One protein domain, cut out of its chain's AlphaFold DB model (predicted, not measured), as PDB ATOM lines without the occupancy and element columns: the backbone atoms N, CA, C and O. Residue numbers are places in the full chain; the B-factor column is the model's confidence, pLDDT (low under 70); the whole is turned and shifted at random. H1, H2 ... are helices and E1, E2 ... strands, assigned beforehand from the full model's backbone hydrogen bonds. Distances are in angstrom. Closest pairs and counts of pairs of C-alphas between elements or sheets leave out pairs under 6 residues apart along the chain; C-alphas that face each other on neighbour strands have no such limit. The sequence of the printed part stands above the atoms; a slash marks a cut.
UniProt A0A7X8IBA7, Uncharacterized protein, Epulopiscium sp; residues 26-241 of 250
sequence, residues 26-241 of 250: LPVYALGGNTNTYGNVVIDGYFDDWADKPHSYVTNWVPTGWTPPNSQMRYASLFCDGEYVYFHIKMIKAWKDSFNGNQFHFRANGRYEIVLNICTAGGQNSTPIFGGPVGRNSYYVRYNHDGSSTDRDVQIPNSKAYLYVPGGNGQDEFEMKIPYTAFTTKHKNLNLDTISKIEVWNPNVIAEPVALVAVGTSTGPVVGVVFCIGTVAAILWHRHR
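What this domain is: This is residues 26 to 241 of the 250 residues of an uncharacterized protein of Epulopiscium sp (UniProt A0A7X8IBA7). One large sheet of eleven strands is folded back on itself into two leaves face to face, E1, E11, E10, E5, E6 and E7 over E9, E4, E3 and E2, with E8 as the hinge; from this compact body the long helix H2 sticks out alone as a straight handle. The short helix H1 packs on the sheet near E6. The printed part has 216 residues, with two named helices and eleven strands in the order E1 to E9, H1, E10, E11, H2; the mixed sheet runs E1, E11, E10, E5, E6, E7, E8, E9, E4, E3, E2. The class is mixed, helices and strands, with under half of the residues in named elements. The whole is only just compact, close to loose, with a radius of gyration of the C-alphas of 20.3 A and spans of 76 by 46 by 34 A.

How they stand to each other: Edge strand E1, residues 28 to 31, is the parallel neighbour of E11, residues 212 to 215; N 30 and O 213 are within hydrogen-bond range at 2.7 A. E2, residues 56 to 58, the other edge strand, E3, residues 74 to 80, and E4, residues 84 to 90, form a meander, each strand the antiparallel neighbour of the one before; N 58 and O 74 are 2.9 A apart, N 86 and O 79 2.8 A. The closest C-alphas of E3 and E11, Leu 78 and Ala 214, are 5.8 A apart. E5, residues 103 to 108, E6, residues 112 to 119, E7, residues 135 to 143, E8, residues 160 to 165, and E9, residues 173 to 179, form a second meander. E7 is staggered, pairing with E8 over residues 135 to 139 and with E6 over 140 to 143; N 117 and O 142 are 2.8 A apart. H1, residues 181 to 186, is on the sheet at a height of 7.7 A, the C-alphas of Ile 114 and Phe 183 being closest to each other for E6 and H1 at 6.5 A. E10, residues 197 to 201, is the antiparallel neighbour of E5, with N 107 and O 199 2.9 A apart, and forms a hairpin with E11. H2, residues 220 to 241, is not on the sheet. Every O i to N i+4 pair is within range in H2; in H1 0 of 2 are, but 3 of 3 O i to N i+3 pairs are.

Where its parts are: E1 begins at C-alpha 28, (142.645, 203.333, 160.201). E7 is the longest strand, 25.5 A. H2 measures 31.4 A and ends at C-alpha 241, (135.057, 208.726, 211.071).

The domain as a whole: Residues 219 to 241 stand free; the remaining body spans 45 by 40 by 34 A. The printed part has no cut. The links E1 to E2, E2 to E3, E4 to E5, E6 to E7 and E7 to E8 are long. Mean pLDDT of the printed part is 75.0; 68 residues are under 70, among them 26 to 38, 59 to 73 and 207 to 228.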
ATOM      1  N   LEU A  26     149.879 203.818 160.768       33.09
ATOM      2  CA  LEU A  26     148.778 203.492 161.669       33.09
ATOM      3  C   LEU A  26     147.613 202.901 160.858       33.09
ATOM      4  O   LEU A  26     147.212 203.507 159.860       33.09
ATOM      5  N   PRO A  27     147.060 201.743 161.262       39.12
ATOM      6  CA  PRO A  27     145.800 201.276 160.716       39.12
ATOM      7  C   PRO A  27     144.719 202.320 160.995       39.12
ATOM      8  O   PRO A  27     144.760 203.056 161.982       39.12
ATOM      9  N   VAL A  28     143.751 202.394 160.098       38.59
ATOM     10  CA  VAL A  28     142.645 203.333 160.201       38.59
ATOM     11  C   VAL A  28     141.676 202.845 161.283       38.59
ATOM     12  O   VAL A  28     141.091 201.769 161.158       38.59
ATOM     13  N   TYR A  29     141.513 203.625 162.353       37.50
ATOM     14  CA  TYR A  29     140.646 203.282 163.481       37.50
ATOM     15  C   TYR A  29     139.235 203.851 163.287       37.50
ATOM     16  O   TYR A  29     139.019 205.056 163.386       37.50
ATOM     17  N   ALA A  30     138.267 202.969 163.084       43.41
ATOM     18  CA  ALA A  30     136.870 203.208 163.393       43.41
ATOM     19  C   ALA A  30     136.604 202.840 164.869       43.41
ATOM     20  O   ALA A  30     137.038 201.810 165.394       43.41
ATOM     21  N   LEU A  31     135.928 203.723 165.594       43.97
ATOM     22  CA  LEU A  31     135.539 203.448 166.974       43.97
ATOM     23  C   LEU A  31     134.370 202.458 166.957       43.97
ATOM     24  O   LEU A  31     133.377 202.705 166.275       43.97
ATOM     25  N   GLY A  32     134.457 201.364 167.717       45.31
ATOM     26  CA  GLY A  32     133.271 200.574 168.039       45.31
ATOM     27  C   GLY A  32     132.297 201.468 168.794       45.31
ATOM     28  O   GLY A  32     132.677 202.150 169.751       45.31
ATOM     29  N   GLY A  33     131.066 201.545 168.304       45.56
ATOM     30  CA  GLY A  33     130.084 202.463 168.845       45.56
ATOM     31  C   GLY A  33     129.608 202.020 170.213       45.56
ATOM     32  O   GLY A  33     129.182 200.887 170.399       45.56
ATOM     33  N   ASN A  34     129.587 202.953 171.157       48.91
ATOM     34  CA  ASN A  34     128.537 202.932 172.160       48.91
ATOM     35  C   ASN A  34     127.268 203.444 171.459       48.91
ATOM     36  O   ASN A  34     127.279 204.558 170.933       48.91
ATOM     37  N   THR A  35     126.194 202.654 171.431       50.50
ATOM     38  CA  THR A  35     124.907 203.034 170.813       50.50
ATOM     39  C   THR A  35     124.285 204.286 171.447       50.50
ATOM     40  O   THR A  35     123.414 204.907 170.856       50.50
ATOM     41  N   ASN A  36     124.768 204.719 172.618       52.22
ATOM     42  CA  ASN A  36     124.359 205.983 173.237       52.22
ATOM     43  C   ASN A  36     124.996 207.235 172.601       52.22
ATOM     44  O   ASN A  36     124.540 208.342 172.876       52.22
ATOM     45  N   THR A  37     126.057 207.087 171.801       60.84
ATOM     46  CA  THR A  37     126.773 208.218 171.176       60.84
ATOM     47  C   THR A  37     126.426 208.387 169.698       60.84
ATOM     48  O   THR A  37     126.539 209.493 169.180       60.84
ATOM     49  N   TYR A  38     126.002 207.315 169.029       67.62
ATOM     50  CA  TYR A  38     125.739 207.300 167.592       67.62
ATOM     51  C   TYR A  38     124.332 206.783 167.300       67.62
ATOM     52  O   TYR A  38     123.857 205.875 167.981       67.62
ATOM     53  N   GLY A  39     123.684 207.328 166.270       73.56
ATOM     54  CA  GLY A  39     122.387 206.844 165.800       73.56
ATOM     55  C   GLY A  39     122.454 205.406 165.274       73.56
ATOM     56  O   GLY A  39     123.516 204.929 164.863       73.56
ATOM     57  N   ASN A  40     121.313 204.716 165.261       85.19
ATOM     58  CA  ASN A  40     121.215 203.363 164.709       85.19
ATOM     59  C   ASN A  40     121.520 203.352 163.205       85.19
ATOM     60  O   ASN A  40     121.095 204.256 162.493       85.19
ATOM     61  N   VAL A  41     122.197 202.299 162.740       88.88
ATOM     62  CA  VAL A  41     122.456 202.063 161.312       88.88
ATOM     63  C   VAL A  41     121.379 201.141 160.742       88.88
ATOM     64  O   VAL A  41     121.134 200.047 161.269       88.88
ATOM     65  N   VAL A  42     120.741 201.560 159.653       93.31
ATOM     66  CA  VAL A  42     119.700 200.815 158.944       93.31
ATOM     67  C   VAL A  42     120.135 200.624 157.502       93.31
ATOM     68  O   VAL A  42     120.088 201.537 156.701       93.31
ATOM     69  N   ILE A  43     120.473 199.385 157.144       95.31
ATOM     70  CA  ILE A  43     120.829 199.063 155.759       95.31
ATOM     71  C   ILE A  43     119.569 199.096 154.884       95.31
ATOM     72  O   ILE A  43     118.759 198.160 154.941       95.31
ATOM     73  N   ASP A  44     119.380 200.135 154.081       94.81
ATOM     74  CA  ASP A  44     118.215 200.347 153.214       94.81
ATOM     75  C   ASP A  44     118.504 201.100 151.894       94.81
ATOM     76  O   ASP A  44     117.602 201.251 151.061       94.81
ATOM     77  N   GLY A  45     119.758 201.492 151.651       92.62
ATOM     78  CA  GLY A  45     120.195 202.246 150.474       92.62
ATOM     79  C   GLY A  45     119.979 203.760 150.567       92.62
ATOM     80  O   GLY A  45     120.187 204.465 149.569       92.62
ATOM     81  N   TYR A  46     119.540 204.261 151.718       94.25
ATOM     82  CA  TYR A  46     119.713 205.639 152.159       94.25
ATOM     83  C   TYR A  46     120.904 205.665 153.129       94.25
ATOM     84  O   TYR A  46     121.093 204.739 153.899       94.25
ATOM     85  N   PHE A  47     121.773 206.672 153.008       94.06
ATOM     86  CA  PHE A  47     123.095 206.668 153.663       94.06
ATOM     87  C   PHE A  47     123.255 207.787 154.702       94.06
ATOM     88  O   PHE A  47     124.367 208.143 155.093       94.06
ATOM     89  N   ASP A  48     122.156 208.431 155.087       93.25
ATOM     90  CA  ASP A  48     122.132 209.549 156.029       93.25
ATOM     91  C   ASP A  48     122.465 209.126 157.468       93.25
ATOM     92  O   ASP A  48     123.051 209.907 158.218       93.25
ATOM     93  N   ASP A  49     122.192 207.872 157.819       91.19
ATOM     94  CA  ASP A  49     122.531 207.229 159.093       91.19
ATOM     95  C   ASP A  49     124.041 207.014 159.307       91.19
ATOM     96  O   ASP A  49     124.490 206.753 160.429       91.19
ATOM     97  N   TRP A  50     124.843 207.168 158.254       90.38
ATOM     98  CA  TRP A  50     126.299 207.131 158.327       90.38
ATOM     99  C   TRP A  50     126.919 208.482 158.689       90.38
ATOM    100  O   TRP A  50     128.080 208.510 159.082       90.38
ATOM    101  N   ALA A  51     126.188 209.598 158.581       87.88
ATOM    102  CA  ALA A  51     126.750 210.951 158.671       87.88
ATOM    103  C   ALA A  51     127.430 211.283 160.015       87.88
ATOM    104  O   ALA A  51     128.313 212.138 160.062       87.88
ATOM    105  N   ASP A  52     127.025 210.624 161.099       82.31
ATOM    106  CA  ASP A  52     127.594 210.776 162.441       82.31
ATOM    107  C   ASP A  52     128.661 209.715 162.771       82.31
ATOM    108  O   ASP A  52     129.263 209.777 163.842       82.31
ATOM    109  N   LYS A  53     128.918 208.743 161.884       82.06
ATOM    110  CA  LYS A  53     129.889 207.668 162.120       82.06
ATOM    111  C   LYS A  53     131.300 208.099 161.725       82.06
ATOM    112  O   LYS A  53     131.477 208.882 160.796       82.06
ATOM    113  N   PRO A  54     132.345 207.571 162.387       79.38
ATOM    114  CA  PRO A  54     133.711 207.819 161.955       79.38
ATOM    115  C   PRO A  54     133.931 207.285 160.535       79.38
ATOM    116  O   PRO A  54     133.798 206.083 160.287       79.38
ATOM    117  N   HIS A  55     134.303 208.174 159.618       78.75
ATOM    118  CA  HIS A  55     134.787 207.814 158.289       78.75
ATOM    119  C   HIS A  55     136.287 207.974 158.204       78.75
ATOM    120  O   HIS A  55     136.922 208.743 158.926       78.75
ATOM    121  N   SER A  56     136.869 207.260 157.262       76.31
ATOM    122  CA  SER A  56     138.274 207.400 156.948       76.31
ATOM    123  C   SER A  56     138.508 207.267 155.466       76.31
ATOM    124  O   SER A  56     137.822 206.511 154.777       76.31
ATOM    125  N   TYR A  57     139.487 208.021 154.982       75.62
ATOM    126  CA  TYR A  57     139.875 207.961 153.588       75.62
ATOM    127  C   TYR A  57     140.530 206.615 153.292       75.62
ATOM    128  O   TYR A  57     141.452 206.195 153.992       75.62
ATOM    129  N   VAL A  58     140.056 205.953 152.243       72.75
ATOM    130  CA  VAL A  58     140.627 204.701 151.747       72.75
ATOM    131  C   VAL A  58     141.132 204.910 150.330       72.75
ATOM    132  O   VAL A  58     140.561 205.653 149.531       72.75
ATOM    133  N   THR A  59     142.233 204.255 150.000       63.50
ATOM    134  CA  THR A  59     142.803 204.277 148.655       63.50
ATOM    135  C   THR A  59     142.980 202.843 148.181       63.50
ATOM    136  O   THR A  59     143.409 201.996 148.960       63.50
ATOM    137  N   ASN A  60     142.685 202.568 146.909       59.47
ATOM    138  CA  ASN A  60     143.353 201.461 146.222       59.47
ATOM    139  C   ASN A  60     144.538 202.065 145.460       59.47
ATOM    140  O   ASN A  60     144.449 203.236 145.091       59.47
ATOM    141  N   TRP A  61     145.602 201.274 145.280       50.19
ATOM    142  CA  TRP A  61     146.665 201.456 144.282       50.19
ATOM    143  C   TRP A  61     146.788 202.886 143.741       50.19
ATOM    144  O   TRP A  61     146.334 203.230 142.653       50.19
ATOM    145  N   VAL A  62     147.382 203.752 144.554       50.16
ATOM    146  CA  VAL A  62     147.733 205.097 144.125       50.16
ATOM    147  C   VAL A  62     149.033 204.969 143.329       50.16
ATOM    148  O   VAL A  62     150.027 204.537 143.921       50.16
ATOM    149  N   PRO A  63     149.077 205.289 142.018       44.91
ATOM    150  CA  PRO A  63     150.339 205.312 141.289       44.91
ATOM    151  C   PRO A  63     151.332 206.187 142.052       44.91
ATOM    152  O   PRO A  63     150.975 207.275 142.518       44.91
ATOM    153  N   THR A  64     152.564 205.710 142.215       44.75
ATOM    154  CA  THR A  64     153.625 206.438 142.914       44.75
ATOM    155  C   THR A  64     153.699 207.879 142.399       44.75
ATOM    156  O   THR A  64     153.967 208.113 141.224       44.75
ATOM    157  N   GLY A  65     153.432 208.849 143.280       51.00
ATOM    158  CA  GLY A  65     153.496 210.280 142.963       51.00
ATOM    159  C   GLY A  65     152.163 210.990 142.683       51.00
ATOM    160  O   GLY A  65     152.192 212.197 142.450       51.00
ATOM    161  N   TRP A  66     151.005 210.320 142.745       50.28
ATOM    162  CA  TRP A  66     149.703 210.977 142.528       50.28
ATOM    163  C   TRP A  66     148.775 210.895 143.741       50.28
ATOM    164  O   TRP A  66     148.093 209.908 143.904       50.28
ATOM    165  N   THR A  67     148.664 211.922 144.582       58.12
ATOM    166  CA  THR A  67     147.641 211.924 145.651       58.12
ATOM    167  C   THR A  67     146.365 212.604 145.139       58.12
ATOM    168  O   THR A  67     146.433 213.792 144.810       58.12
ATOM    169  N   PRO A  68     145.210 211.912 145.042       58.53
ATOM    170  CA  PRO A  68     143.958 212.575 144.692       58.53
ATOM    171  C   PRO A  68     143.619 213.654 145.734       58.53
ATOM    172  O   PRO A  68     143.871 213.449 146.922       58.53
ATOM    173  N   PRO A  69     143.013 214.789 145.337       59.03
ATOM    174  CA  PRO A  69     142.469 215.749 146.294       59.03
ATOM    175  C   PRO A  69     141.472 215.063 147.238       59.03
ATOM    176  O   PRO A  69     140.717 214.202 146.790       59.03
ATOM    177  N   ASN A  70     141.388 215.490 148.505       57.91
ATOM    178  CA  ASN A  70     140.467 214.913 149.502       57.91
ATOM    179  C   ASN A  70     139.014 214.805 148.998       57.91
ATOM    180  O   ASN A  70     138.326 213.830 149.279       57.91
ATOM    181  N   SER A  71     138.562 215.768 148.186       58.03
ATOM    182  CA  SER A  71     137.227 215.790 147.566       58.03
ATOM    183  C   SER A  71     136.981 214.681 146.532       58.03
ATOM    184  O   SER A  71     135.883 214.567 145.996       58.03
ATOM    185  N   GLN A  72     138.014 213.919 146.185       61.91
ATOM    186  CA  GLN A  72     137.984 212.813 145.235       61.91
ATOM    187  C   GLN A  72     138.423 211.498 145.878       61.91
ATOM    188  O   GLN A  72     138.532 210.517 145.158       61.91
ATOM    189  N   MET A  73     138.690 211.457 147.187       66.75
ATOM    190  CA  MET A  73     139.079 210.229 147.882       66.75
ATOM    191  C   MET A  73     137.851 209.382 148.223       66.75
ATOM    192  O   MET A  73     136.783 209.914 148.528       66.75
ATOM    193  N   ARG A  74     138.004 208.051 148.189       76.50
ATOM    194  CA  ARG A  74     136.999 207.150 148.763       76.50
ATOM    195  C   ARG A  74     137.023 207.377 150.259       76.50
ATOM    196  O   ARG A  74     138.098 207.555 150.836       76.50
ATOM    197  N   TYR A  75     135.868 207.303 150.888       80.88
ATOM    198  CA  TYR A  75     135.800 207.232 152.334       80.88
ATOM    199  C   TYR A  75     134.901 206.081 152.739       80.88
ATOM    200  O   TYR A  75     133.948 205.743 152.041       80.88
ATOM    201  N   ALA A  76     135.253 205.457 153.849       85.81
ATOM    202  CA  ALA A  76     134.577 204.278 154.334       85.81
ATOM    203  C   ALA A  76     134.449 204.321 155.855       85.81
ATOM    204  O   ALA A  76     135.239 204.981 156.537       85.81
ATOM    205  N   SER A  77     133.441 203.628 156.368       86.88
ATOM    206  CA  SER A  77     133.160 203.482 157.789       86.88
ATOM    207  C   SER A  77     132.936 202.009 158.112       86.88
ATOM    208  O   SER A  77     132.366 201.258 157.318       86.88
ATOM    209  N   LEU A  78     133.423 201.591 159.275       87.88
ATOM    210  CA  LEU A  78     133.184 200.270 159.841       87.88
ATOM    211  C   LEU A  78     132.640 200.485 161.249       87.88
ATOM    212  O   LEU A  78     133.281 201.134 162.072       87.88
ATOM    213  N   PHE A  79     131.464 199.948 161.531       86.38
ATOM    214  CA  PHE A  79     130.771 200.152 162.792       86.38
ATOM    215  C   PHE A  79     130.272 198.818 163.337       86.38
ATOM    216  O   PHE A  79     129.923 197.920 162.576       86.38
ATOM    217  N   CYS A  80     130.234 198.684 164.658       85.19
ATOM    218  CA  CYS A  80     129.723 197.493 165.326       85.19
ATOM    219  C   CYS A  80     128.866 197.897 166.523       85.19
ATOM    220  O   CYS A  80     129.224 198.840 167.230       85.19
ATOM    221  N   ASP A  81     127.801 197.139 166.781       79.50
ATOM    222  CA  ASP A  81     126.900 197.311 167.932       79.50
ATOM    223  C   ASP A  81     126.866 196.087 168.872       79.50
ATOM    224  O   ASP A  81     126.119 196.067 169.847       79.50
ATOM    225  N   GLY A  82     127.695 195.075 168.598       77.06
ATOM    226  CA  GLY A  82     127.755 193.817 169.347       77.06
ATOM    227  C   GLY A  82     126.854 192.708 168.795       77.06
ATOM    228  O   GLY A  82     127.083 191.544 169.117       77.06
ATOM    229  N   GLU A  83     125.897 193.025 167.920       84.00
ATOM    230  CA  GLU A  83     125.083 192.035 167.202       84.00
ATOM    231  C   GLU A  83     125.508 191.937 165.730       84.00
ATOM    232  O   GLU A  83     125.674 190.836 165.189       84.00
ATOM    233  N   TYR A  84     125.767 193.080 165.095       91.00
ATOM    234  CA  TYR A  84     126.145 193.201 163.693       91.00
ATOM    235  C   TYR A  84     127.444 193.983 163.506       91.00
ATOM    236  O   TYR A  84     127.807 194.885 164.263       91.00
ATOM    237  N   VAL A  85     128.138 193.628 162.429       92.50
ATOM    238  CA  VAL A  85     129.170 194.445 161.799       92.50
ATOM    239  C   VAL A  85     128.522 195.164 160.622       92.50
ATOM    240  O   VAL A  85     127.933 194.519 159.752       92.50
ATOM    241  N   TYR A  86     128.662 196.482 160.585       93.75
ATOM    242  CA  TYR A  86     128.169 197.369 159.543       93.75
ATOM    243  C   TYR A  86     129.344 197.975 158.796       93.75
ATOM    244  O   TYR A  86     130.309 198.434 159.405       93.75
ATOM    245  N   PHE A  87     129.250 198.027 157.478       93.38
ATOM    246  CA  PHE A  87     130.270 198.619 156.632       93.38
ATOM    247  C   PHE A  87     129.636 199.548 155.607       93.38
ATOM    248  O   PHE A  87     128.619 199.202 155.011       93.38
ATOM    249  N   HIS A  88     130.287 200.681 155.370       92.81
ATOM    250  CA  HIS A  88     129.910 201.689 154.386       92.81
ATOM    251  C   HIS A  88     131.124 202.149 153.600       92.81
ATOM    252  O   HIS A  88     132.215 202.289 154.154       92.81
ATOM    253  N   ILE A  89     130.935 202.409 152.310       89.00
ATOM    254  CA  ILE A  89     131.939 203.035 151.458       89.00
ATOM    255  C   ILE A  89     131.278 203.911 150.402       89.00
ATOM    256  O   ILE A  89     130.370 203.485 149.689       89.00
ATOM    257  N   LYS A  90     131.812 205.122 150.239       88.00
ATOM    258  CA  LYS A  90     131.532 205.984 149.094       88.00
ATOM    259  C   LYS A  90     132.721 206.016 148.149       88.00
ATOM    260  O   LYS A  90     133.860 206.261 148.555       88.00
ATOM    261  N   MET A  91     132.449 205.762 146.874       82.25
ATOM    262  CA  MET A  91     133.463 205.625 145.835       82.25
ATOM    263  C   MET A  91     133.999 206.981 145.350       82.25
ATOM    264  O   MET A  91     133.398 208.029 145.576       82.25
ATOM    265  N   ILE A  92     135.155 206.984 144.675       74.69
ATOM    266  CA  ILE A  92     135.736 208.202 144.082       74.69
ATOM    267  C   ILE A  92     134.904 208.676 142.887       74.69
ATOM    268  O   ILE A  92     134.297 207.870 142.192       74.69
ATOM    269  N   LYS A  93     134.941 209.982 142.600       63.97
ATOM    270  CA  LYS A  93     134.304 210.576 141.407       63.97
ATOM    271  C   LYS A  93     135.118 210.384 140.110       63.97
ATOM    272  O   LYS A  93     134.736 210.886 139.060       63.97
ATOM    273  N   ALA A  94     136.263 209.709 140.152       49.19
ATOM    274  CA  ALA A  94     137.197 209.672 139.032       49.19
ATOM    275  C   ALA A  94     137.364 208.258 138.467       49.19
ATOM    276  O   ALA A  94     137.700 207.336 139.201       49.19
ATOM    277  N   TRP A  95     137.232 208.187 137.140       49.66
ATOM    278  CA  TRP A  95     137.314 207.017 136.260       49.66
ATOM    279  C   TRP A  95     136.044 206.171 136.224       49.66
ATOM    280  O   TRP A  95     135.346 206.019 137.215       49.66
ATOM    281  N   LYS A  96     135.710 205.715 135.011       47.97
ATOM    282  CA  LYS A  96     134.455 205.077 134.570       47.97
ATOM    283  C   LYS A  96     134.169 203.718 135.231       47.97
ATOM    284  O   LYS A  96     133.432 202.909 134.673       47.97
ATOM    285  N   ASP A  97     134.762 203.461 136.384       51.00
ATOM    286  CA  ASP A  97     134.787 202.161 137.014       51.00
ATOM    287  C   ASP A  97     133.666 202.110 138.041       51.00
ATOM    288  O   ASP A  97     133.692 202.758 139.089       51.00
ATOM    289  N   SER A  98     132.649 201.344 137.668       63.56
ATOM    290  CA  SER A  98     131.586 200.876 138.537       63.56
ATOM    291  C   SER A  98     132.128 200.320 139.857       63.56
ATOM    292  O   SER A  98     133.289 199.916 139.968       63.56
ATOM    293  N   PHE A  99     131.268 200.250 140.871       79.00
ATOM    294  CA  PHE A  99     131.548 199.541 142.114       79.00
ATOM    295  C   PHE A  99     132.195 198.163 141.864       79.00
ATOM    296  O   PHE A  99     131.535 197.204 141.471       79.00
ATOM    297  N   ASN A 100     133.497 198.056 142.139       77.69
ATOM    298  CA  ASN A 100     134.276 196.816 142.046       77.69
ATOM    299  C   ASN A 100     134.504 196.199 143.439       77.69
ATOM    300  O   ASN A 100     135.557 195.643 143.742       77.69
ATOM    301  N   GLY A 101     133.529 196.364 144.336       75.75
ATOM    302  CA  GLY A 101     133.582 195.910 145.724       75.75
ATOM    303  C   GLY A 101     132.909 194.551 145.931       75.75
ATOM    304  O   GLY A 101     132.139 194.379 146.866       75.75
ATOM    305  N   ASN A 102     133.115 193.590 145.034       84.56
ATOM    306  CA  ASN A 102     132.322 192.357 145.017       84.56
ATOM    307  C   ASN A 102     132.721 191.336 146.093       84.56
ATOM    308  O   ASN A 102     131.917 190.462 146.410       84.56
ATOM    309  N   GLN A 103     133.933 191.450 146.644       87.69
ATOM    310  CA  GLN A 103     134.479 190.534 147.641       87.69
ATOM    311  C   GLN A 103     135.120 191.278 148.816       87.69
ATOM    312  O   GLN A 103     136.133 191.954 148.656       87.69
ATOM    313  N   PHE A 104     134.562 191.122 150.010       89.50
ATOM    314  CA  PHE A 104     135.099 191.715 151.232       89.50
ATOM    315  C   PHE A 104     135.649 190.642 152.153       89.50
ATOM    316  O   PHE A 104     135.003 189.628 152.413       89.50
ATOM    317  N   HIS A 105     136.825 190.903 152.695       90.62
ATOM    318  CA  HIS A 105     137.401 190.094 153.745       90.62
ATOM    319  C   HIS A 105     137.162 190.779 155.081       90.62
ATOM    320  O   HIS A 105     137.402 191.979 155.223       90.62
ATOM    321  N   PHE A 106     136.715 190.002 156.057       91.31
ATOM    322  CA  PHE A 106     136.562 190.439 157.432       91.31
ATOM    323  C   PHE A 106     137.414 189.568 158.339       91.31
ATOM    324  O   PHE A 106     137.392 188.344 158.226       91.31
ATOM    325  N   ARG A 107     138.127 190.179 159.285       90.88
ATOM    326  CA  ARG A 107     138.964 189.455 160.245       90.88
ATOM    327  C   ARG A 107     138.673 189.912 161.663       90.88
ATOM    328  O   ARG A 107     138.839 191.083 161.991       90.88
ATOM    329  N   ALA A 108     138.273 188.968 162.512       88.94
ATOM    330  CA  ALA A 108     138.111 189.214 163.938       88.94
ATOM    331  C   ALA A 108     139.407 188.891 164.698       88.94
ATOM    332  O   ALA A 108     140.046 187.858 164.466       88.94
ATOM    333  N   ASN A 109     139.795 189.785 165.612       86.50
ATOM    334  CA  ASN A 109     140.970 189.669 166.487       86.50
ATOM    335  C   ASN A 109     142.271 189.292 165.749       86.50
ATOM    336  O   ASN A 109     143.092 188.540 166.273       86.50
ATOM    337  N   GLY A 110     142.448 189.767 164.511       85.62
ATOM    338  CA  GLY A 110     143.638 189.485 163.704       85.62
ATOM    339  C   GLY A 110     143.818 188.020 163.286       85.62
ATOM    340  O   GLY A 110     144.866 187.685 162.743       85.62
ATOM    341  N   ARG A 111     142.824 187.145 163.502       84.88
ATOM    342  CA  ARG A 111     142.956 185.698 163.249       84.88
ATOM    343  C   ARG A 111     141.768 185.067 162.533       84.88
ATOM    344  O   ARG A 111     141.966 184.215 161.673       84.88
ATOM    345  N   TYR A 112     140.548 185.415 162.922       88.62
ATOM    346  CA  TYR A 112     139.353 184.714 162.459       88.62
ATOM    347  C   TYR A 112     138.826 185.386 161.202       88.62
ATOM    348  O   TYR A 112     138.031 186.321 161.270       88.62
ATOM    349  N   GLU A 113     139.341 184.948 160.059       90.62
ATOM    350  CA  GLU A 113     138.982 185.503 158.759       90.62
ATOM    351  C   GLU A 113     137.745 184.824 158.167       90.62
ATOM    352  O   GLU A 113     137.599 183.601 158.230       90.62
ATOM    353  N   ILE A 114     136.869 185.631 157.577       90.06
ATOM    354  CA  ILE A 114     135.804 185.210 156.672       90.06
ATOM    355  C   ILE A 114     135.892 186.051 155.400       90.06
ATOM    356  O   ILE A 114     136.162 187.251 155.448       90.06
ATOM    357  N   VAL A 115     135.643 185.416 154.261       89.88
ATOM    358  CA  VAL A 115     135.623 186.080 152.956       89.88
ATOM    359  C   VAL A 115     134.202 186.037 152.435       89.88
ATOM    360  O   VAL A 115     133.571 184.978 152.443       89.88
ATOM    361  N   LEU A 116     133.690 187.189 152.023       90.31
ATOM    362  CA  LEU A 116     132.296 187.392 151.663       90.31
ATOM    363  C   LEU A 116     132.186 187.887 150.229       90.31
ATOM    364  O   LEU A 116     132.922 188.786 149.841       90.31
ATOM    365  N   ASN A 117     131.226 187.358 149.479       89.81
ATOM    366  CA  ASN A 117     130.842 187.887 148.178       89.81
ATOM    367  C   ASN A 117     129.517 188.650 148.279       89.81
ATOM    368  O   ASN A 117     128.576 188.198 148.941       89.81
ATOM    369  N   ILE A 118     129.440 189.777 147.572       90.69
ATOM    370  CA  ILE A 118     128.215 190.542 147.338       90.69
ATOM    371  C   ILE A 118     127.644 190.109 145.996       90.69
ATOM    372  O   ILE A 118     128.340 190.156 144.977       90.69
ATOM    373  N   CYS A 119     126.403 189.634 145.988       87.94
ATOM    374  CA  CYS A 119     125.851 188.950 144.828       87.94
ATOM    375  C   CYS A 119     124.424 189.376 144.487       87.94
ATOM    376  O   CYS A 119     123.660 189.841 145.337       87.94
ATOM    377  N   THR A 120     124.068 189.183 143.218       86.56
ATOM    378  CA  THR A 120     122.713 189.376 142.686       86.56
ATOM    379  C   THR A 120     121.674 188.499 143.392       86.56
ATOM    380  O   THR A 120     121.997 187.545 144.097       86.56
ATOM    381  N   ALA A 121     120.392 188.820 143.217       72.62
ATOM    382  CA  ALA A 121     119.321 187.970 143.721       72.62
ATOM    383  C   ALA A 121     119.323 186.594 143.043       72.62
ATOM    384  O   ALA A 121     119.390 186.510 141.820       72.62
ATOM    385  N   GLY A 122     119.255 185.515 143.834       63.19
ATOM    386  CA  GLY A 122     119.261 184.146 143.294       63.19
ATOM    387  C   GLY A 122     119.746 183.029 144.227       63.19
ATOM    388  O   GLY A 122     119.854 181.883 143.789       63.19
ATOM    389  N   GLY A 123     120.051 183.319 145.499       61.62
ATOM    390  CA  GLY A 123     120.535 182.305 146.445       61.62
ATOM    391  C   GLY A 123     121.891 181.728 146.019       61.62
ATOM    392  O   GLY A 123     122.782 182.473 145.629       61.62
ATOM    393  N   GLN A 124     122.066 180.402 146.055       58.03
ATOM    394  CA  GLN A 124     123.349 179.767 145.693       58.03
ATOM    395  C   GLN A 124     123.773 179.996 144.227       58.03
ATOM    396  O   GLN A 124     124.951 179.871 143.916       58.03
ATOM    397  N   ASN A 125     122.844 180.386 143.344       63.31
ATOM    398  CA  ASN A 125     123.113 180.657 141.926       63.31
ATOM    399  C   ASN A 125     123.424 182.138 141.636       63.31
ATOM    400  O   ASN A 125     123.492 182.540 140.475       63.31
ATOM    401  N   SER A 126     123.566 182.971 142.670       71.56
ATOM    402  CA  SER A 126     123.856 184.396 142.518       71.56
ATOM    403  C   SER A 126     125.260 184.647 141.961       71.56
ATOM    404  O   SER A 126     126.213 183.969 142.344       71.56
ATOM    405  N   THR A 127     125.421 185.672 141.131       78.88
ATOM    406  CA  THR A 127     126.725 186.091 140.598       78.88
ATOM    407  C   THR A 127     127.308 187.251 141.413       78.88
ATOM    408  O   THR A 127     126.549 188.149 141.798       78.88
ATOM    409  N   PRO A 128     128.631 187.276 141.685       82.69
ATOM    410  CA  PRO A 128     129.289 188.447 142.258       82.69
ATOM    411  C   PRO A 128     129.066 189.699 141.405       82.69
ATOM    412  O   PRO A 128     129.099 189.628 140.175       82.69
ATOM    413  N   ILE A 129     128.830 190.839 142.053       84.81
ATOM    414  CA  ILE A 129     128.441 192.076 141.359       84.81
ATOM    415  C   ILE A 129     129.661 192.881 140.911       84.81
ATOM    416  O   ILE A 129     130.567 193.100 141.694       84.81
ATOM    417  N   PHE A 130     129.678 193.380 139.680       79.25
ATOM    418  CA  PHE A 130     130.698 194.323 139.198       79.25
ATOM    419  C   PHE A 130     129.996 195.611 138.761       79.25
ATOM    420  O   PHE A 130     129.835 195.893 137.574       79.25
ATOM    421  N   GLY A 131     129.487 196.349 139.746       80.62
ATOM    422  CA  GLY A 131     128.537 197.441 139.569       80.62
ATOM    423  C   GLY A 131     127.082 197.010 139.724       80.62
ATOM    424  O   GLY A 131     126.771 195.882 140.115       80.62
ATOM    425  N   GLY A 132     126.179 197.928 139.395       82.12
ATOM    426  CA  GLY A 132     124.743 197.692 139.428       82.12
ATOM    427  C   GLY A 132     123.981 198.564 138.431       82.12
ATOM    428  O   GLY A 132     124.549 199.503 137.867       82.12
ATOM    429  N   PRO A 133     122.693 198.263 138.196       87.94
ATOM    430  CA  PRO A 133     121.792 199.159 137.478       87.94
ATOM    431  C   PRO A 133     121.747 200.545 138.128       87.94
ATOM    432  O   PRO A 133     121.892 200.660 139.343       87.94
ATOM    433  N   VAL A 134     121.477 201.591 137.343       89.25
ATOM    434  CA  VAL A 134     121.213 202.930 137.895       89.25
ATOM    435  C   VAL A 134     120.039 202.856 138.874       89.25
ATOM    436  O   VAL A 134     118.986 202.311 138.550       89.25
ATOM    437  N   GLY A 135     120.222 203.421 140.065       91.50
ATOM    438  CA  GLY A 135     119.259 203.401 141.157       91.50
ATOM    439  C   GLY A 135     119.804 202.734 142.417       91.50
ATOM    440  O   GLY A 135     121.009 202.551 142.584       91.50
ATOM    441  N   ARG A 136     118.893 202.412 143.337       93.50
ATOM    442  CA  ARG A 136     119.191 201.689 144.577       93.50
ATOM    443  C   ARG A 136     118.897 200.215 144.371       93.50
ATOM    444  O   ARG A 136     117.772 199.856 144.036       93.50
ATOM    445  N   ASN A 137     119.896 199.379 144.600       92.25
ATOM    446  CA  ASN A 137     119.819 197.953 144.340       92.25
ATOM    447  C   ASN A 137     120.185 197.186 145.608       92.25
ATOM    448  O   ASN A 137     121.223 197.447 146.216       92.25
ATOM    449  N   SER A 138     119.337 196.235 145.989       92.81
ATOM    450  CA  SER A 138     119.591 195.320 147.101       92.81
ATOM    451  C   SER A 138     120.357 194.089 146.630       92.81
ATOM    452  O   SER A 138     120.031 193.521 145.584       92.81
ATOM    453  N   TYR A 139     121.291 193.619 147.448       91.88
ATOM    454  CA  TYR A 139     122.118 192.452 147.165       91.88
ATOM    455  C   TYR A 139     122.190 191.492 148.346       91.88
ATOM    456  O   TYR A 139     121.872 191.825 149.490       91.88
ATOM    457  N   TYR A 140     122.634 190.281 148.035       90.56
ATOM    458  CA  TYR A 140     122.847 189.209 148.990       90.56
ATOM    459  C   TYR A 140     124.308 189.169 149.421       90.56
ATOM    460  O   TYR A 140     125.205 189.388 148.605       90.56
ATOM    461  N   VAL A 141     124.537 188.838 150.690       91.50
ATOM    462  CA  VAL A 141     125.873 188.565 151.225       91.50
ATOM    463  C   VAL A 141     125.999 187.065 151.458       91.50
ATOM    464  O   VAL A 141     125.143 186.442 152.093       91.50
ATOM    465  N   ARG A 142     127.066 186.468 150.934       88.94
ATOM    466  CA  ARG A 142     127.351 185.036 151.071       88.94
ATOM    467  C   ARG A 142     128.818 184.800 151.379       88.94
ATOM    468  O   ARG A 142     129.648 185.649 151.066       88.94
ATOM    469  N   TYR A 143     129.147 183.644 151.939       88.00
ATOM    470  CA  TYR A 143     130.549 183.236 152.031       88.00
ATOM    471  C   TYR A 143     131.135 183.007 150.637       88.00
ATOM    472  O   TYR A 143     130.451 182.512 149.743       88.00
ATOM    473  N   ASN A 144     132.401 183.374 150.460       82.81
ATOM    474  CA  ASN A 144     133.169 183.016 149.281       82.81
ATOM    475  C   ASN A 144     133.542 181.527 149.306       82.81
ATOM    476  O   ASN A 144     133.829 180.966 150.367       82.81
ATOM    477  N   HIS A 145     133.575 180.919 148.123       72.56
ATOM    478  CA  HIS A 145     134.033 179.552 147.930       72.56
ATOM    479  C   HIS A 145     135.565 179.487 148.039       72.56
ATOM    480  O   HIS A 145     136.274 180.125 147.262       72.56
ATOM    481  N   ASP A 146     136.083 178.715 148.993       59.94
ATOM    482  CA  ASP A 146     137.521 178.530 149.249       59.94
ATOM    483  C   ASP A 146     138.079 177.220 148.649       59.94
ATOM    484  O   ASP A 146     139.185 176.797 148.977       59.94
ATOM    485  N   GLY A 147     137.340 176.584 147.730       50.25
ATOM    486  CA  GLY A 147     137.761 175.360 147.038       50.25
ATOM    487  C   GLY A 147     137.454 174.063 147.795       50.25
ATOM    488  O   GLY A 147     137.732 172.978 147.283       50.25
ATOM    489  N   SER A 148     136.855 174.143 148.988       48.88
ATOM    490  CA  SER A 148     136.324 172.993 149.722       48.88
ATOM    491  C   SER A 148     134.870 172.718 149.309       48.88
ATOM    492  O   SER A 148     134.014 173.604 149.290       48.88
ATOM    493  N   SER A 149     134.551 171.463 148.975       48.56
ATOM    494  CA  SER A 149     133.206 171.036 148.548       48.56
ATOM    495  C   SER A 149     132.130 171.173 149.639       48.56
ATOM    496  O   SER A 149     130.937 171.074 149.344       48.56
ATOM    497  N   THR A 150     132.531 171.437 150.886       50.03
ATOM    498  CA  THR A 150     131.638 171.709 152.020       50.03
ATOM    499  C   THR A 150     131.319 173.194 152.208       50.03
ATOM    500  O   THR A 150     130.342 173.524 152.879       50.03
ATOM    501  N   ASP A 151     132.073 174.087 151.564       52.50
ATOM    502  CA  ASP A 151     131.954 175.542 151.676       52.50
ATOM    503  C   ASP A 151     131.219 176.123 150.470       52.50
ATOM    504  O   ASP A 151     131.751 176.855 149.631       52.50
ATOM    505  N   ARG A 152     129.952 175.724 150.348       57.41
ATOM    506  CA  ARG A 152     129.067 176.271 149.320       57.41
ATOM    507  C   ARG A 152     128.875 177.772 149.537       57.41
ATOM    508  O   ARG A 152     128.985 178.265 150.656       57.41
ATOM    509  N   ASP A 153     128.503 178.451 148.456       70.19
ATOM    510  CA  ASP A 153     127.981 179.818 148.385       70.19
ATOM    511  C   ASP A 153     126.727 179.989 149.276       70.19
ATOM    512  O   ASP A 153     125.586 180.082 148.812       70.19
ATOM    513  N   VAL A 154     126.910 179.920 150.594       80.00
ATOM    514  CA  VAL A 154     125.842 179.969 151.590       80.00
ATOM    515  C   VAL A 154     125.577 181.428 151.909       80.00
ATOM    516  O   VAL A 154     126.463 182.156 152.364       80.00
ATOM    517  N   GLN A 155     124.337 181.842 151.665       86.88
ATOM    518  CA  GLN A 155     123.846 183.143 152.082       86.88
ATOM    519  C   GLN A 155     123.956 183.270 153.602       86.88
ATOM    520  O   GLN A 155     123.538 182.375 154.336       86.88
ATOM    521  N   ILE A 156     124.474 184.402 154.071       89.31
ATOM    522  CA  ILE A 156     124.560 184.695 155.499       89.31
ATOM    523  C   ILE A 156     123.173 185.130 155.989       89.31
ATOM    524  O   ILE A 156     122.648 186.138 155.499       89.31
ATOM    525  N   PRO A 157     122.553 184.414 156.944       89.31
ATOM    526  CA  PRO A 157     121.275 184.825 157.517       89.31
ATOM    527  C   PRO A 157     121.370 186.218 158.143       89.31
ATOM    528  O   PRO A 157     122.411 186.586 158.679       89.31
ATOM    529  N   ASN A 158     120.287 186.994 158.081       91.94
ATOM    530  CA  ASN A 158     120.198 188.354 158.641       91.94
ATOM    531  C   ASN A 158     121.241 189.361 158.110       91.94
ATOM    532  O   ASN A 158     121.377 190.456 158.658       91.94
ATOM    533  N   SER A 159     121.943 189.029 157.024       93.69
ATOM    534  CA  SER A 159     122.770 189.979 156.280       93.69
ATOM    535  C   SER A 159     121.932 190.791 155.293       93.69
ATOM    536  O   SER A 159     120.859 190.363 154.855       93.69
ATOM    537  N   LYS A 160     122.415 191.983 154.945       94.25
ATOM    538  CA  LYS A 160     121.790 192.862 153.948       94.25
ATOM    539  C   LYS A 160     122.870 193.726 153.310       94.25
ATOM    540  O   LYS A 160     123.790 194.132 154.014       94.25
ATOM    541  N   ALA A 161     122.757 194.004 152.016       95.12
ATOM    542  CA  ALA A 161     123.661 194.903 151.307       95.12
ATOM    543  C   ALA A 161     122.897 195.756 150.293       95.12
ATOM    544  O   ALA A 161     121.950 195.265 149.670       95.12
ATOM    545  N   TYR A 162     123.305 197.012 150.129       95.38
ATOM    546  CA  TYR A 162     122.742 197.955 149.165       95.38
ATOM    547  C   TYR A 162     123.851 198.677 148.407       95.38
ATOM    548  O   TYR A 162     124.863 199.063 148.984       95.38
ATOM    549  N   LEU A 163     123.631 198.879 147.110       93.50
ATOM    550  CA  LEU A 163     124.435 199.760 146.266       93.50
ATOM    551  C   LEU A 163     123.522 200.814 145.653       93.50
ATOM    552  O   LEU A 163     122.512 200.486 145.019       93.50
ATOM    553  N   TYR A 164     123.914 202.070 145.782       93.06
ATOM    554  CA  TYR A 164     123.352 203.163 145.016       93.06
ATOM    555  C   TYR A 164     124.276 203.523 143.860       93.06
ATOM    556  O   TYR A 164     125.447 203.834 144.065       93.06
ATOM    557  N   VAL A 165     123.715 203.499 142.652       90.75
ATOM    558  CA  VAL A 165     124.367 203.910 141.409       90.75
ATOM    559  C   VAL A 165     123.615 205.139 140.880       90.75
ATOM    560  O   VAL A 165     122.511 204.998 140.352       90.75
ATOM    561  N   PRO A 166     124.152 206.362 141.015       86.31
ATOM    562  CA  PRO A 166     123.425 207.602 140.707       86.31
ATOM    563  C   PRO A 166     123.110 207.821 139.219       86.31
ATOM    564  O   PRO A 166     122.250 208.639 138.894       86.31
ATOM    565  N   GLY A 167     123.781 207.101 138.313       77.00
ATOM    566  CA  GLY A 167     123.754 207.378 136.875       77.00
ATOM    567  C   GLY A 167     124.577 208.625 136.512       77.00
ATOM    568  O   GLY A 167     124.665 209.590 137.270       77.00
ATOM    569  N   GLY A 168     125.228 208.613 135.348       75.75
ATOM    570  CA  GLY A 168     126.107 209.714 134.933       75.75
ATOM    571  C   GLY A 168     127.384 209.823 135.781       75.75
ATOM    572  O   GLY A 168     128.045 208.824 136.028       75.75
ATOM    573  N   ASN A 169     127.744 211.042 136.208       70.00
ATOM    574  CA  ASN A 169     129.018 211.354 136.889       70.00
ATOM    575  C   ASN A 169     128.914 211.393 138.432       70.00
ATOM    576  O   ASN A 169     129.655 212.140 139.084       70.00
ATOM    577  N   GLY A 170     127.947 210.683 139.015       77.06
ATOM    578  CA  GLY A 170     127.839 210.549 140.468       77.06
ATOM    579  C   GLY A 170     128.775 209.472 141.030       77.06
ATOM    580  O   GLY A 170     129.431 208.757 140.279       77.06
ATOM    581  N   GLN A 171     128.857 209.383 142.357       83.88
ATOM    582  CA  GLN A 171     129.668 208.386 143.061       83.88
ATOM    583  C   GLN A 171     128.793 207.213 143.490       83.88
ATOM    584  O   GLN A 171     127.761 207.435 144.124       83.88
ATOM    585  N   ASP A 172     129.233 205.995 143.187       88.62
ATOM    586  CA  ASP A 172     128.631 204.794 143.756       88.62
ATOM    587  C   ASP A 172     128.795 204.809 145.284       88.62
ATOM    588  O   ASP A 172     129.844 205.198 145.813       88.62
ATOM    589  N   GLU A 173     127.760 204.386 145.997       91.50
ATOM    590  CA  GLU A 173     127.749 204.341 147.457       91.50
ATOM    591  C   GLU A 173     127.182 203.002 147.913       91.50
ATOM    592  O   GLU A 173     126.151 202.551 147.412       91.50
ATOM    593  N   PHE A 174     127.904 202.328 148.799       93.12
ATOM    594  CA  PHE A 174     127.628 200.957 149.193       93.12
ATOM    595  C   PHE A 174     127.578 200.830 150.704       93.12
ATOM    596  O   PHE A 174     128.381 201.426 151.420       93.12
ATOM    597  N   GLU A 175     126.682 199.971 151.167       95.62
ATOM    598  CA  GLU A 175     126.590 199.586 152.561       95.62
ATOM    599  C   GLU A 175     126.218 198.113 152.718       95.62
ATOM    600  O   GLU A 175     125.559 197.506 151.866       95.62
ATOM    601  N   MET A 176     126.625 197.526 153.837       95.81
ATOM    602  CA  MET A 176     126.207 196.190 154.224       95.81
ATOM    603  C   MET A 176     126.204 195.999 155.732       95.81
ATOM    604  O   MET A 176     126.905 196.688 156.472       95.81
ATOM    605  N   LYS A 177     125.472 194.974 156.162       95.44
ATOM    606  CA  LYS A 177     125.600 194.391 157.492       95.44
ATOM    607  C   LYS A 177     125.738 192.880 157.437       95.44
ATOM    608  O   LYS A 177     125.114 192.218 156.600       95.44
ATOM    609  N   ILE A 178     126.484 192.343 158.393       95.25
ATOM    610  CA  ILE A 178     126.564 190.912 158.696       95.25
ATOM    611  C   ILE A 178     126.428 190.700 160.205       95.25
ATOM    612  O   ILE A 178     126.917 191.526 160.974       95.25
ATOM    613  N   PRO A 179     125.779 189.619 160.663       93.56
ATOM    614  CA  PRO A 179     125.755 189.303 162.084       93.56
ATOM    615  C   PRO A 179     127.131 188.817 162.556       93.56
ATOM    616  O   PRO A 179     127.868 188.181 161.801       93.56
ATOM    617  N   TYR A 180     127.450 189.017 163.835       90.00
ATOM    618  CA  TYR A 180     128.659 188.461 164.465       90.00
ATOM    619  C   TYR A 180     128.721 186.927 164.345       90.00
ATOM    620  O   TYR A 180     129.794 186.346 164.178       90.00
ATOM    621  N   THR A 181     127.562 186.260 164.329       91.31
ATOM    622  CA  THR A 181     127.437 184.812 164.092       91.31
ATOM    623  C   THR A 181     127.944 184.366 162.715       91.31
ATOM    624  O   THR A 181     128.152 183.172 162.492       91.31
ATOM    625  N   ALA A 182     128.228 185.288 161.787       91.69
ATOM    626  CA  ALA A 182     128.896 184.935 160.542       91.69
ATOM    627  C   ALA A 182     130.295 184.330 160.796       91.69
ATOM    628  O   ALA A 182     130.702 183.355 160.162       91.69
ATOM    629  N   PHE A 183     131.025 184.818 161.803       89.75
ATOM    630  CA  PHE A 183     132.349 184.280 162.116       89.75
ATOM    631  C   PHE A 183     132.293 182.843 162.654       89.75
ATOM    632  O   PHE A 183     133.185 182.050 162.361       89.75
ATOM    633  N   THR A 184     131.238 182.458 163.381       88.25
ATOM    634  CA  THR A 184     131.133 181.111 163.974       88.25
ATOM    635  C   THR A 184     130.809 180.025 162.954       88.25
ATOM    636  O   THR A 184     131.074 178.853 163.206       88.25
ATOM    637  N   THR A 185     130.306 180.390 161.770       83.44
ATOM    638  CA  THR A 185     130.055 179.421 160.691       83.44
ATOM    639  C   THR A 185     131.358 178.767 160.224       83.44
ATOM    640  O   THR A 185     131.421 177.546 160.076       83.44
ATOM    641  N   LYS A 186     132.417 179.570 160.050       81.31
ATOM    642  CA  LYS A 186     133.765 179.106 159.679       81.31
ATOM    643  C   LYS A 186     134.624 178.767 160.900       81.31
ATOM    644  O   LYS A 186     135.439 177.851 160.849       81.31
ATOM    645  N   HIS A 187     134.397 179.448 162.022       87.19
ATOM    646  CA  HIS A 187     135.168 179.301 163.258       87.19
ATOM    647  C   HIS A 187     134.267 178.824 164.400       87.19
ATOM    648  O   HIS A 187     133.978 179.572 165.328       87.19
ATOM    649  N   LYS A 188     133.823 177.563 164.344       84.44
ATOM    650  CA  LYS A 188     132.794 176.992 165.246       84.44
ATOM    651  C   LYS A 188     133.078 177.133 166.746       84.44
ATOM    652  O   LYS A 188     132.145 177.139 167.538       84.44
ATOM    653  N   ASN A 189     134.349 177.259 167.129       85.81
ATOM    654  CA  ASN A 189     134.779 177.390 168.523       85.81
ATOM    655  C   ASN A 189     135.026 178.849 168.950       85.81
ATOM    656  O   ASN A 189     135.544 179.088 170.041       85.81
ATOM    657  N   LEU A 190     134.733 179.830 168.090       85.44
ATOM    658  CA  LEU A 190     134.886 181.241 168.420       85.44
ATOM    659  C   LEU A 190     133.805 181.663 169.415       85.44
ATOM    660  O   LEU A 190     132.614 181.586 169.122       85.44
ATOM    661  N   ASN A 191     134.233 182.170 170.569       86.44
ATOM    662  CA  ASN A 191     133.343 182.877 171.475       86.44
ATOM    663  C   ASN A 191     133.172 184.325 170.989       86.44
ATOM    664  O   ASN A 191     134.138 185.090 170.979       86.44
ATOM    665  N   LEU A 192     131.952 184.702 170.603       83.88
ATOM    666  CA  LEU A 192     131.640 186.038 170.085       83.88
ATOM    667  C   LEU A 192     131.912 187.149 171.107       83.88
ATOM    668  O   LEU A 192     132.374 188.217 170.714       83.88
ATOM    669  N   ASP A 193     131.761 186.866 172.404       80.88
ATOM    670  CA  ASP A 193     132.024 187.825 173.487       80.88
ATOM    671  C   ASP A 193     133.509 188.207 173.592       80.88
ATOM    672  O   ASP A 193     133.877 189.183 174.243       80.88
ATOM    673  N   THR A 194     134.390 187.430 172.955       81.06
ATOM    674  CA  THR A 194     135.835 187.693 172.933       81.06
ATOM    675  C   THR A 194     136.264 188.564 171.758       81.06
ATOM    676  O   THR A 194     137.436 188.935 171.671       81.06
ATOM    677  N   ILE A 195     135.355 188.897 170.837       82.94
ATOM    678  CA  ILE A 195     135.664 189.755 169.692       82.94
ATOM    679  C   ILE A 195     135.821 191.197 170.178       82.94
ATOM    680  O   ILE A 195     134.855 191.871 170.522       82.94
ATOM    681  N   SER A 196     137.058 191.690 170.160       80.25
ATOM    682  CA  SER A 196     137.398 193.065 170.539       80.25
ATOM    683  C   SER A 196     137.785 193.936 169.347       80.25
ATOM    684  O   SER A 196     137.847 195.157 169.473       80.25
ATOM    685  N   LYS A 197     138.090 193.324 168.200       84.12
ATOM    686  CA  LYS A 197     138.563 194.005 166.994       84.12
ATOM    687  C   LYS A 197     137.984 193.331 165.757       84.12
ATOM    688  O   LYS A 197     138.123 192.116 165.620       84.12
ATOM    689  N   ILE A 198     137.413 194.120 164.855       87.75
ATOM    690  CA  ILE A 198     137.033 193.706 163.503       87.75
ATOM    691  C   ILE A 198     137.834 194.523 162.501       87.75
ATOM    692  O   ILE A 198     138.013 195.722 162.673       87.75
ATOM    693  N   GLU A 199     138.312 193.861 161.459       87.81
ATOM    694  CA  GLU A 199     139.058 194.457 160.356       87.81
ATOM    695  C   GLU A 199     138.332 194.136 159.052       87.81
ATOM    696  O   GLU A 199     137.883 193.001 158.894       87.81
ATOM    697  N   VAL A 200     138.232 195.094 158.127       87.44
ATOM    698  CA  VAL A 200     137.698 194.859 156.775       87.44
ATOM    699  C   VAL A 200     138.653 195.367 155.700       87.44
ATOM    700  O   VAL A 200     139.232 196.449 155.830       87.44
ATOM    701  N   TRP A 201     138.793 194.593 154.626       84.75
ATOM    702  CA  TRP A 201     139.494 195.002 153.413       84.75
ATOM    703  C   TRP A 201     138.840 194.408 152.166       84.75
ATOM    704  O   TRP A 201     138.041 193.470 152.223       84.75
ATOM    705  N   ASN A 202     139.172 194.993 151.020       82.62
ATOM    706  CA  ASN A 202     138.757 194.518 149.710       82.62
ATOM    707  C   ASN A 202     139.848 194.903 148.708       82.62
ATOM    708  O   ASN A 202     140.048 196.098 148.496       82.62
ATOM    709  N   PRO A 203     140.507 193.940 148.046       75.44
ATOM    710  CA  PRO A 203     141.687 194.210 147.220       75.44
ATOM    711  C   PRO A 203     141.447 195.218 146.084       75.44
ATOM    712  O   PRO A 203     142.385 195.878 145.641       75.44
ATOM    713  N   ASN A 204     140.200 195.391 145.640       76.12
ATOM    714  CA  ASN A 204     139.836 196.288 144.549       76.12
ATOM    715  C   ASN A 204     139.442 197.696 145.018       76.12
ATOM    716  O   ASN A 204     139.571 198.646 144.243       76.12
ATOM    717  N   VAL A 205     138.948 197.875 146.250       75.56
ATOM    718  CA  VAL A 205     138.441 199.185 146.720       75.56
ATOM    719  C   VAL A 205     139.120 199.721 147.985       75.56
ATOM    720  O   VAL A 205     139.175 200.940 148.154       75.56
ATOM    721  N   ILE A 206     139.706 198.849 148.809       74.00
ATOM    722  CA  ILE A 206     140.459 199.152 150.038       74.00
ATOM    723  C   ILE A 206     141.790 198.382 149.979       74.00
ATOM    724  O   ILE A 206     141.826 197.187 150.271       74.00
ATOM    725  N   ALA A 207     142.887 199.039 149.578       59.62
ATOM    726  CA  ALA A 207     144.178 198.355 149.480       59.62
ATOM    727  C   ALA A 207     144.712 197.917 150.852       59.62
ATOM    728  O   ALA A 207     144.679 198.670 151.828       59.62
ATOM    729  N   GLU A 208     145.298 196.720 150.896       49.88
ATOM    730  CA  GLU A 208     146.205 196.344 151.978       49.88
ATOM    731  C   GLU A 208     147.422 197.292 152.021       49.88
ATOM    732  O   GLU A 208     147.848 197.797 150.977       49.88
ATOM    733  N   PRO A 209     148.012 197.546 153.207       48.34
ATOM    734  CA  PRO A 209     147.696 196.971 154.522       48.34
ATOM    735  C   PRO A 209     146.628 197.755 155.313       48.34
ATOM    736  O   PRO A 209     146.487 197.559 156.520       48.34
ATOM    737  N   VAL A 210     145.892 198.669 154.674       55.00
ATOM    738  CA  VAL A 210     144.974 199.588 155.360       55.00
ATOM    739  C   VAL A 210     143.601 198.935 155.527       55.00
ATOM    740  O   VAL A 210     142.651 199.254 154.817       55.00
ATOM    741  N   ALA A 211     143.490 198.008 156.476       59.44
ATOM    742  CA  ALA A 211     142.179 197.563 156.934       59.44
ATOM    743  C   ALA A 211     141.484 198.702 157.700       59.44
ATOM    744  O   ALA A 211     142.121 199.393 158.505       59.44
ATOM    745  N   LEU A 212     140.178 198.885 157.485       68.12
ATOM    746  CA  LEU A 212     139.367 199.661 158.427       68.12
ATOM    747  C   LEU A 212     139.165 198.802 159.663       68.12
ATOM    748  O   LEU A 212     138.793 197.633 159.545       68.12
ATOM    749  N   VAL A 213     139.404 199.373 160.835       64.31
ATOM    750  CA  VAL A 213     139.376 198.637 162.095       64.31
ATOM    751  C   VAL A 213     138.261 199.163 162.977       64.31
ATOM    752  O   VAL A 213     138.341 200.310 163.373       64.31
ATOM    753  N   ALA A 214     137.291 198.345 163.375       64.50
ATOM    754  CA  ALA A 214     136.363 198.669 164.455       64.50
ATOM    755  C   ALA A 214     136.849 198.018 165.754       64.50
ATOM    756  O   ALA A 214     137.027 196.798 165.814       64.50
ATOM    757  N   VAL A 215     137.081 198.818 166.797       56.91
ATOM    758  CA  VAL A 215     137.485 198.328 168.129       56.91
ATOM    759  C   VAL A 215     136.334 198.426 169.120       56.91
ATOM    760  O   VAL A 215     135.800 199.507 169.343       56.91
ATOM    761  N   GLY A 216     135.959 197.314 169.751       52.62
ATOM    762  CA  GLY A 216     134.947 197.318 170.806       52.62
ATOM    763  C   GLY A 216     135.393 198.187 171.983       52.62
ATOM    764  O   GLY A 216     136.545 198.114 172.421       52.62
ATOM    765  N   THR A 217     134.495 199.013 172.524       44.09
ATOM    766  CA  THR A 217     134.773 199.729 173.771       44.09
ATOM    767  C   THR A 217     134.839 198.710 174.901       44.09
ATOM    768  O   THR A 217     133.816 198.175 175.326       44.09
ATOM    769  N   SER A 218     136.049 198.425 175.384       41.38
ATOM    770  CA  SER A 218     136.245 197.666 176.619       41.38
ATOM    771  C   SER A 218     135.360 198.262 177.719       41.38
ATOM    772  O   SER A 218     135.308 199.478 177.869       41.38
ATOM    773  N   THR A 219     134.699 197.436 178.527       41.66
ATOM    774  CA  THR A 219     134.036 197.869 179.774       41.66
ATOM    775  C   THR A 219     135.045 198.321 180.848       41.66
ATOM    776  O   THR A 219     134.659 198.851 181.892       41.66
ATOM    777  N   GLY A 220     136.350 198.173 180.587       37.94
ATOM    778  CA  GLY A 220     137.460 198.542 181.466       37.94
ATOM    779  C   GLY A 220     137.472 199.999 181.953       37.94
ATOM    780  O   GLY A 220     137.686 200.205 183.149       37.94
ATOM    781  N   PRO A 221     137.193 201.023 181.120       46.06
ATOM    782  CA  PRO A 221     137.096 202.409 181.573       46.06
ATOM    783  C   PRO A 221     135.939 202.630 182.556       46.06
ATOM    784  O   PRO A 221     136.096 203.386 183.511       46.06
ATOM    785  N   VAL A 222     134.808 201.930 182.396       45.97
ATOM    786  CA  VAL A 222     133.665 202.021 183.323       45.97
ATOM    787  C   VAL A 222     134.017 201.395 184.674       45.97
ATOM    788  O   VAL A 222     133.811 202.019 185.714       45.97
ATOM    789  N   VAL A 223     134.632 200.207 184.673       43.31
ATOM    790  CA  VAL A 223     135.121 199.552 185.901       43.31
ATOM    791  C   VAL A 223     136.178 200.415 186.598       43.31
ATOM    792  O   VAL A 223     136.129 200.584 187.815       43.31
ATOM    793  N   GLY A 224     137.089 201.030 185.839       39.88
ATOM    794  CA  GLY A 224     138.095 201.955 186.362       39.88
ATOM    795  C   GLY A 224     137.487 203.196 187.021       39.88
ATOM    796  O   GLY A 224     137.895 203.569 188.121       39.88
ATOM    797  N   VAL A 225     136.465 203.806 186.410       60.59
ATOM    798  CA  VAL A 225     135.737 204.946 186.996       60.59
ATOM    799  C   VAL A 225     135.024 204.540 188.289       60.59
ATOM    800  O   VAL A 225     135.128 205.254 189.285       60.59
ATOM    801  N   VAL A 226     134.374 203.372 188.323       51.59
ATOM    802  CA  VAL A 226     133.717 202.849 189.535       51.59
ATOM    803  C   VAL A 226     134.729 202.598 190.658       51.59
ATOM    804  O   VAL A 226     134.481 202.990 191.799       51.59
ATOM    805  N   PHE A 227     135.902 202.035 190.350       56.31
ATOM    806  CA  PHE A 227     136.985 201.862 191.326       56.31
ATOM    807  C   PHE A 227     137.509 203.199 191.861       56.31
ATOM    808  O   PHE A 227     137.706 203.343 193.072       56.31
ATOM    809  N   CYS A 228     137.701 204.196 190.996       59.38
ATOM    810  CA  CYS A 228     138.136 205.531 191.404       59.38
ATOM    811  C   CYS A 228     137.107 206.206 192.324       59.38
ATOM    812  O   CYS A 228     137.479 206.718 193.380       59.38
ATOM    813  N   ILE A 229     135.815 206.146 191.981       71.12
ATOM    814  CA  ILE A 229     134.725 206.687 192.810       71.12
ATOM    815  C   ILE A 229     134.660 205.964 194.161       71.12
ATOM    816  O   ILE A 229     134.612 206.619 195.203       71.12
ATOM    817  N   GLY A 230     134.729 204.629 194.168       69.31
ATOM    818  CA  GLY A 230     134.720 203.833 195.397       69.31
ATOM    819  C   GLY A 230     135.908 204.139 196.313       69.31
ATOM    820  O   GLY A 230     135.739 204.291 197.524       69.31
ATOM    821  N   THR A 231     137.100 204.323 195.742       72.44
ATOM    822  CA  THR A 231     138.307 204.681 196.503       72.44
ATOM    823  C   THR A 231     138.175 206.068 197.136       72.44
ATOM    824  O   THR A 231     138.489 206.246 198.315       72.44
ATOM    825  N   VAL A 232     137.655 207.051 196.394       77.06
ATOM    826  CA  VAL A 232     137.407 208.405 196.919       77.06
ATOM    827  C   VAL A 232     136.355 208.378 198.032       77.06
ATOM    828  O   VAL A 232     136.573 208.974 199.088       77.06
ATOM    829  N   ALA A 233     135.257 207.640 197.850       77.25
ATOM    830  CA  ALA A 233     134.213 207.489 198.862       77.25
ATOM    831  C   ALA A 233     134.745 206.842 200.154       77.25
ATOM    832  O   ALA A 233     134.469 207.334 201.250       77.25
ATOM    833  N   ALA A 234     135.574 205.798 200.044       76.12
ATOM    834  CA  ALA A 234     136.203 205.142 201.189       76.12
ATOM    835  C   ALA A 234     137.162 206.076 201.951       76.12
ATOM    836  O   ALA A 234     137.158 206.109 203.184       76.12
ATOM    837  N   ILE A 235     137.951 206.886 201.233       79.50
ATOM    838  CA  ILE A 235     138.848 207.880 201.840       79.50
ATOM    839  C   ILE A 235     138.046 208.963 202.573       79.50
ATOM    840  O   ILE A 235     138.384 209.315 203.706       79.50
ATOM    841  N   LEU A 236     136.981 209.488 201.960       79.94
ATOM    842  CA  LEU A 236     136.120 210.499 202.577       79.94
ATOM    843  C   LEU A 236     135.409 209.951 203.821       79.94
ATOM    844  O   LEU A 236     135.417 210.607 204.862       79.94
ATOM    845  N   TRP A 237     134.895 208.721 203.759       80.81
ATOM    846  CA  TRP A 237     134.290 208.033 204.902       80.81
ATOM    847  C   TRP A 237     135.281 207.841 206.058       80.81
ATOM    848  O   TRP A 237     134.960 208.103 207.219       80.81
ATOM    849  N   HIS A 238     136.511 207.414 205.760       74.25
ATOM    850  CA  HIS A 238     137.554 207.234 206.774       74.25
ATOM    851  C   HIS A 238     137.930 208.551 207.460       74.25
ATOM    852  O   HIS A 238     138.090 208.604 208.681       74.25
ATOM    853  N   ARG A 239     138.024 209.644 206.692       74.00
ATOM    854  CA  ARG A 239     138.284 210.990 207.232       74.00
ATOM    855  C   ARG A 239     137.109 211.512 208.059       74.00
ATOM    856  O   ARG A 239     137.338 212.124 209.100       74.00
ATOM    857  N   HIS A 240     135.875 211.214 207.657       72.50
ATOM    858  CA  HIS A 240     134.680 211.536 208.435       72.50
ATOM    859  C   HIS A 240     134.661 210.786 209.778       72.50
ATOM    860  O   HIS A 240     134.454 211.390 210.823       72.50
ATOM    861  N   ARG A 241     134.974 209.482 209.805       72.00
ATOM    862  CA  ARG A 241     135.057 208.726 211.071       72.00
ATOM    863  C   ARG A 241     136.123 209.251 212.029       72.00
ATOM    864  O   ARG A 241     135.906 209.224 213.232       72.00
TER     865      ARG A 241